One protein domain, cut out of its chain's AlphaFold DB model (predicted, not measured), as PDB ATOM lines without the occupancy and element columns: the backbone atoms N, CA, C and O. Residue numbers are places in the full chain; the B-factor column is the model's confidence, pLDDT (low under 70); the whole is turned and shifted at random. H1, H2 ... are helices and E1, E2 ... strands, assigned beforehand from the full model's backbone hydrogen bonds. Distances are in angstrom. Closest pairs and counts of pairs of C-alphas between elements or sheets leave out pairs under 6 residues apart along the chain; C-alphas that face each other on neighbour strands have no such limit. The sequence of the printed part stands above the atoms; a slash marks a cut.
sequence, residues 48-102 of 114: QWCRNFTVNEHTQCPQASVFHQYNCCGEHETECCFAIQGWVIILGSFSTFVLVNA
ATOM      1  N   GLN A  48     123.974 121.380 133.388       72.88
ATOM      2  CA  GLN A  48     125.002 120.390 133.688       72.88
ATOM      3  C   GLN A  48     126.245 120.648 132.820       72.88
ATOM      4  O   GLN A  48     126.147 121.127 131.691       72.88
ATOM      5  N   TRP A  49     127.427 120.343 133.349       81.94
ATOM      6  CA  TRP A  49     128.655 120.317 132.560       81.94
ATOM      7  C   TRP A  49     128.941 118.884 132.132       81.94
ATOM      8  O   TRP A  49     129.042 118.013 132.995       81.94
ATOM      9  N   CYS A  50     129.125 118.671 130.833       84.50
ATOM     10  CA  CYS A  50     129.564 117.398 130.271       84.50
ATOM     11  C   CYS A  50     131.034 117.511 129.907       84.50
ATOM     12  O   CYS A  50     131.422 118.408 129.161       84.50
ATOM     13  N   ARG A  51     131.875 116.694 130.539       84.50
ATOM     14  CA  ARG A  51     133.332 116.807 130.437       84.50
ATOM     15  C   ARG A  51     133.956 115.429 130.439       84.50
ATOM     16  O   ARG A  51     133.611 114.611 131.286       84.50
ATOM     17  N   ASN A  52     134.938 115.244 129.572       83.62
ATOM     18  CA  ASN A  52     135.759 114.051 129.541       83.62
ATOM     19  C   ASN A  52     137.232 114.451 129.606       83.62
ATOM     20  O   ASN A  52     137.781 115.060 128.689       83.62
ATOM     21  N   PHE A  53     137.868 114.118 130.727       84.06
ATOM     22  CA  PHE A  53     139.252 114.494 131.002       84.06
ATOM     23  C   PHE A  53     140.265 113.710 130.163       84.06
ATOM     24  O   PHE A  53     141.369 114.200 129.953       84.06
ATOM     25  N   THR A  54     139.894 112.533 129.652       86.19
ATOM     26  CA  THR A  54     140.776 111.698 128.825       86.19
ATOM     27  C   THR A  54     141.013 112.330 127.457       86.19
ATOM     28  O   THR A  54     142.141 112.337 126.972       86.19
ATOM     29  N   VAL A  55     139.964 112.896 126.855       88.31
ATOM     30  CA  VAL A  55     140.040 113.611 125.566       88.31
ATOM     31  C   VAL A  55     140.187 115.129 125.732       88.31
ATOM     32  O   VAL A  55     140.358 115.846 124.754       88.31
ATOM     33  N   ASN A  56     140.169 115.619 126.975       82.62
ATOM     34  CA  ASN A  56     140.242 117.036 127.335       82.62
ATOM     35  C   ASN A  56     139.159 117.905 126.662       82.62
ATOM     36  O   ASN A  56     139.400 119.049 126.277       82.62
ATOM     37  N   GLU A  57     137.948 117.365 126.552       82.69
ATOM     38  CA  GLU A  57     136.795 118.065 125.994       82.69
ATOM     39  C   GLU A  57     135.772 118.393 127.079       82.69
ATOM     40  O   GLU A  57     135.553 117.631 128.027       82.69
ATOM     41  N   HIS A  58     135.124 119.551 126.941       85.69
ATOM     42  CA  HIS A  58     134.086 119.983 127.860       85.69
ATOM     43  C   HIS A  58     133.050 120.888 127.190       85.69
ATOM     44  O   HIS A  58     133.383 121.865 126.519       85.69
ATOM     45  N   THR A  59     131.784 120.634 127.495       85.06
ATOM     46  CA  THR A  59     130.645 121.422 127.027       85.06
ATOM     47  C   THR A  59     129.786 121.819 128.219       85.06
ATOM     48  O   THR A  59     129.487 121.008 129.100       85.06
ATOM     49  N   GLN A  60     129.390 123.088 128.267       86.00
ATOM     50  CA  GLN A  60     128.376 123.551 129.208       86.00
ATOM     51  C   GLN A  60     127.004 123.401 128.560       86.00
ATOM     52  O   GLN A  60     126.751 123.996 127.513       86.00
ATOM     53  N   CYS A  61     126.114 122.629 129.184       84.00
ATOM     54  CA  CYS A  61     124.764 122.482 128.665       84.00
ATOM     55  C   CYS A  61     123.936 123.757 128.878       84.00
ATOM     56  O   CYS A  61     124.207 124.526 129.811       84.00
ATOM     57  N   PRO A  62     122.904 123.977 128.044       84.69
ATOM     58  CA  PRO A  62     121.960 125.067 128.241       84.69
ATOM     59  C   PRO A  62     121.285 125.000 129.614       84.69
ATOM     60  O   PRO A  62     121.296 123.973 130.298       84.69
ATOM     61  N   GLN A  63     120.652 126.103 130.008       82.31
ATOM     62  CA  GLN A  63     119.871 126.155 131.238       82.31
ATOM     63  C   GLN A  63     118.760 125.095 131.207       82.31
ATOM     64  O   GLN A  63     117.873 125.142 130.356       82.31
ATOM     65  N   ALA A  64     118.800 124.157 132.154       82.62
ATOM     66  CA  ALA A  64     117.709 123.218 132.375       82.62
ATOM     67  C   ALA A  64     116.455 123.932 132.916       82.62
ATOM     68  O   ALA A  64     116.487 125.105 133.298       82.62
ATOM     69  N   SER A  65     115.344 123.202 132.996       82.50
ATOM     70  CA  SER A  65     114.103 123.696 133.596       82.50
ATOM     71  C   SER A  65     113.650 122.796 134.740       82.50
ATOM     72  O   SER A  65     114.323 121.842 135.112       82.50
ATOM     73  N   VAL A  66     112.475 123.081 135.298       81.00
ATOM     74  CA  VAL A  66     111.847 122.192 136.280       81.00
ATOM     75  C   VAL A  66     111.424 120.869 135.624       81.00
ATOM     76  O   VAL A  66     111.437 119.840 136.280       81.00
ATOM     77  N   PHE A  67     111.097 120.858 134.329       82.25
ATOM     78  CA  PHE A  67     110.528 119.680 133.659       82.25
ATOM     79  C   PHE A  67     111.548 118.827 132.899       82.25
ATOM     80  O   PHE A  67     111.303 117.654 132.612       82.25
ATOM     81  N   HIS A  68     112.689 119.408 132.549       84.69
ATOM     82  CA  HIS A  68     113.716 118.736 131.767       84.69
ATOM     83  C   HIS A  68     115.103 119.040 132.313       84.69
ATOM     84  O   HIS A  68     115.325 120.058 132.967       84.69
ATOM     85  N   GLN A  69     116.026 118.145 132.014       84.56
ATOM     86  CA  GLN A  69     117.444 118.239 132.306       84.56
ATOM     87  C   GLN A  69     118.245 117.872 131.053       84.56
ATOM     88  O   GLN A  69     117.674 117.454 130.042       84.56
ATOM     89  N   TYR A  70     119.562 118.034 131.121       85.25
ATOM     90  CA  TYR A  70     120.475 117.588 130.077       85.25
ATOM     91  C   TYR A  70     121.393 116.509 130.640       85.25
ATOM     92  O   TYR A  70     122.009 116.718 131.683       85.25
ATOM     93  N   ASN A  71     121.477 115.380 129.942       86.56
ATOM     94  CA  ASN A  71     122.403 114.295 130.243       86.56
ATOM     95  C   ASN A  71     123.615 114.374 129.313       86.56
ATOM     96  O   ASN A  71     123.500 114.854 128.183       86.56
ATOM     97  N   CYS A  72     124.748 113.854 129.775       87.50
ATOM     98  CA  CYS A  72     125.940 113.725 128.948       87.50
ATOM     99  C   CYS A  72     125.812 112.523 128.015       87.50
ATOM    100  O   CYS A  72     125.392 111.448 128.441       87.50
ATOM    101  N   CYS A  73     126.100 112.735 126.735       88.12
ATOM    102  CA  CYS A  73     125.940 111.748 125.674       88.12
ATOM    103  C   CYS A  73     126.982 111.964 124.567       88.12
ATOM    104  O   CYS A  73     127.882 112.798 124.703       88.12
ATOM    105  N   GLY A  74     126.856 111.209 123.475       90.06
ATOM    106  CA  GLY A  74     127.820 111.217 122.377       90.06
ATOM    107  C   GLY A  74     128.988 110.266 122.633       90.06
ATOM    108  O   GLY A  74     129.056 109.606 123.670       90.06
ATOM    109  N   GLU A  75     129.906 110.182 121.672       91.31
ATOM    110  CA  GLU A  75     131.027 109.229 121.698       91.31
ATOM    111  C   GLU A  75     131.969 109.442 122.894       91.31
ATOM    112  O   GLU A  75     132.525 108.487 123.438       91.31
ATOM    113  N   HIS A  76     132.124 110.690 123.333       89.00
ATOM    114  CA  HIS A  76     133.023 111.061 124.425       89.00
ATOM    115  C   HIS A  76     132.297 111.523 125.691       89.00
ATOM    116  O   HIS A  76     132.956 112.015 126.602       89.00
ATOM    117  N   GLU A  77     130.970 111.373 125.779       86.94
ATOM    118  CA  GLU A  77     130.151 111.902 126.888       86.94
ATOM    119  C   GLU A  77     130.321 113.420 127.112       86.94
ATOM    120  O   GLU A  77     130.218 113.940 128.227       86.94
ATOM    121  N   THR A  78     130.599 114.158 126.039       88.31
ATOM    122  CA  THR A  78     130.837 115.610 126.051       88.31
ATOM    123  C   THR A  78     129.687 116.393 125.425       88.31
ATOM    124  O   THR A  78     129.677 117.622 125.503       88.31
ATOM    125  N   GLU A  79     128.684 115.717 124.860       90.06
ATOM    126  CA  GLU A  79     127.506 116.336 124.253       90.06
ATOM    127  C   GLU A  79     126.335 116.434 125.238       90.06
ATOM    128  O   GLU A  79     126.212 115.651 126.181       90.06
ATOM    129  N   CYS A  80     125.446 117.400 125.000       88.00
ATOM    130  CA  CYS A  80     124.281 117.669 125.841       88.00
ATOM    131  C   CYS A  80     123.003 117.113 125.209       88.00
ATOM    132  O   CYS A  80     122.441 117.719 124.297       88.00
ATOM    133  N   CYS A  81     122.487 116.010 125.748       88.75
ATOM    134  CA  CYS A  81     121.232 115.409 125.303       88.75
ATOM    135  C   CYS A  81     120.065 115.791 126.212       88.75
ATOM    136  O   CYS A  81     120.159 115.705 127.435       88.75
ATOM    137  N   PHE A  82     118.933 116.165 125.615       91.12
ATOM    138  CA  PHE A  82     117.697 116.435 126.347       91.12
ATOM    139  C   PHE A  82     117.189 115.175 127.062       91.12
ATOM    140  O   PHE A  82     117.074 114.110 126.458       91.12
ATOM    141  N   ALA A  83     116.815 115.322 128.330       86.50
ATOM    142  CA  ALA A  83     116.178 114.278 129.116       86.50
ATOM    143  C   ALA A  83     115.032 114.855 129.954       86.50
ATOM    144  O   ALA A  83     115.134 115.932 130.543       86.50
ATOM    145  N   ILE A  84     113.927 114.119 130.050       85.56
ATOM    146  CA  ILE A  84     112.823 114.483 130.943       85.56
ATOM    147  C   ILE A  84     113.227 114.132 132.379       85.56
ATOM    148  O   ILE A  84     113.790 113.064 132.621       85.56
ATOM    149  N   GLN A  85     112.941 115.013 133.344       81.69
ATOM    150  CA  GLN A  85     113.225 114.706 134.747       81.69
ATOM    151  C   GLN A  85     112.355 113.539 135.230       81.69
ATOM    152  O   GLN A  85     111.154 113.492 134.959       81.69
ATOM    153  N   GLY A  86     112.941 112.608 135.988       81.75
ATOM    154  CA  GLY A  86     112.258 111.373 136.394       81.75
ATOM    155  C   GLY A  86     110.928 111.609 137.117       81.75
ATOM    156  O   GLY A  86     109.951 110.906 136.862       81.75
ATOM    157  N   TRP A  87     110.844 112.654 137.949       81.50
ATOM    158  CA  TRP A  87     109.611 113.006 138.659       81.50
ATOM    159  C   TRP A  87     108.465 113.391 137.708       81.50
ATOM    160  O   TRP A  87     107.310 113.087 138.000       81.50
ATOM    161  N   VAL A  88     108.764 114.003 136.553       83.25
ATOM    162  CA  VAL A  88     107.759 114.356 135.537       83.25
ATOM    163  C   VAL A  88     107.174 113.093 134.921       83.25
ATOM    164  O   VAL A  88     105.958 112.984 134.786       83.25
ATOM    165  N   ILE A  89     108.028 112.117 134.594       85.88
ATOM    166  CA  ILE A  89     107.603 110.822 134.043       85.88
ATOM    167  C   ILE A  89     106.696 110.106 135.044       85.88
ATOM    168  O   ILE A  89     105.619 109.626 134.684       85.88
ATOM    169  N   ILE A  90     107.107 110.077 136.311       85.19
ATOM    170  CA  ILE A  90     106.352 109.476 137.407       85.19
ATOM    171  C   ILE A  90     104.979 110.137 137.558       85.19
ATOM    172  O   ILE A  90     103.958 109.450 137.504       85.19
ATOM    173  N   LEU A  91     104.933 111.462 137.740       84.94
ATOM    174  CA  LEU A  91     103.677 112.170 137.994       84.94
ATOM    175  C   LEU A  91     102.753 112.136 136.781       84.94
ATOM    176  O   LEU A  91     101.545 111.973 136.948       84.94
ATOM    177  N   GLY A  92     103.309 112.245 135.574       85.81
ATOM    178  CA  GLY A  92     102.558 112.102 134.332       85.81
ATOM    179  C   GLY A  92     101.903 110.726 134.231       85.81
ATOM    180  O   GLY A  92     100.688 110.641 134.071       85.81
ATOM    181  N   SER A  93     102.679 109.654 134.416       84.06
ATOM    182  CA  SER A  93     102.177 108.272 134.334       84.06
ATOM    183  C   SER A  93     101.133 107.963 135.408       84.06
ATOM    184  O   SER A  93     100.128 107.303 135.151       84.06
ATOM    185  N   PHE A  94     101.343 108.466 136.623       84.12
ATOM    186  CA  PHE A  94     100.395 108.284 137.713       84.12
ATOM    187  C   PHE A  94      99.084 109.055 137.473       84.12
ATOM    188  O   PHE A  94      97.995 108.515 137.673       84.12
ATOM    189  N   SER A  95      99.170 110.294 136.981       83.62
ATOM    190  CA  SER A  95      97.992 111.121 136.689       83.62
ATOM    191  C   SER A  95      97.131 110.515 135.580       83.62
ATOM    192  O   SER A  95      95.907 110.456 135.719       83.62
ATOM    193  N   THR A  96      97.743 110.011 134.501       80.56
ATOM    194  CA  THR A  96      97.000 109.337 133.426       80.56
ATOM    195  C   THR A  96      96.326 108.061 133.922       80.56
ATOM    196  O   THR A  96      95.149 107.848 133.629       80.56
ATOM    197  N   PHE A  97      97.013 107.257 134.737       83.81
ATOM    198  CA  PHE A  97      96.428 106.068 135.355       83.81
ATOM    199  C   PHE A  97      95.184 106.404 136.191       83.81
ATOM    200  O   PHE A  97      94.149 105.752 136.046       83.81
ATOM    201  N   VAL A  98      95.243 107.440 137.034       83.81
ATOM    202  CA  VAL A  98      94.089 107.863 137.844       83.81
ATOM    203  C   VAL A  98      92.934 108.335 136.963       83.81
ATOM    204  O   VAL A  98      91.804 107.922 137.204       83.81
ATOM    205  N   LEU A  99      93.189 109.150 135.936       81.62
ATOM    206  CA  LEU A  99      92.138 109.658 135.046       81.62
ATOM    207  C   LEU A  99      91.405 108.529 134.310       81.62
ATOM    208  O   LEU A  99      90.175 108.519 134.288       81.62
ATOM    209  N   VAL A 100      92.138 107.551 133.770       81.88
ATOM    210  CA  VAL A 100      91.549 106.396 133.072       81.88
ATOM    211  C   VAL A 100      90.670 105.560 134.008       81.88
ATOM    212  O   VAL A 100      89.590 105.124 133.620       81.88
ATOM    213  N   ASN A 101      91.099 105.360 135.257       78.25
ATOM    214  CA  ASN A 101      90.346 104.562 136.228       78.25
ATOM    215  C   ASN A 101      89.204 105.337 136.910       78.25
ATOM    216  O   ASN A 101      88.220 104.734 137.336       78.25
ATOM    217  N   ALA A 102      89.318 106.660 137.041       76.56
ATOM    218  CA  ALA A 102      88.287 107.508 137.635       76.56
ATOM    219  C   ALA A 102      87.119 107.767 136.672       76.56
ATOM    220  O   ALA A 102      85.979 107.903 137.119       76.56
TER     221      ALA A 102
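Overview. This is residues 48 to 102 of the 114 residues of an uncharacterized protein of Nippostrongylus brasiliensis (UniProt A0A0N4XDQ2). Two small hairpins, E1-E2 and E3-E4, meet near the turn of the second, and helix H1 follows as a long arm whose residues 90 to 102 stick out. The 55 printed residues run E1, E2, E3, E4, H1: mixed class, two antiparallel two-stranded sheets. The whole is an extended rod, 54 by 20 by 11 A, radius of gyration of the C-alphas 15.9 A.

Arrangement. E1, residues 49 to 52, and E2, 57 to 60, form a hairpin, antiparallel at 174 degrees; N 50 and O 59 are 2.9 A apart. E3, 68 to 73, and E4, 79 to 84, form another at 143 degrees, with N 69 and O 83 2.8 A apart. The closest C-alphas of E1 and E3, Cys 50 and Cys 72, are 5.3 A apart. H1, 86 to 102, has every O i to N i+4 pair within hydrogen-bond range; it is only just apart from E3, at 8.3 A.

Along the chain. E1 begins at C-alpha 49 (128.655, 120.317, 132.560). E3 spans 15.3 A, E4 16.2 A and H1 24.3 A, ending at C-alpha 102 (88.287, 107.508, 137.635).

Size, cuts and confidence. The farthest C-alphas, Asn 56 and Ala 102, are 53.8 A apart. The printed part has no cut and no long link; no printed residue is under 70 in pLDDT.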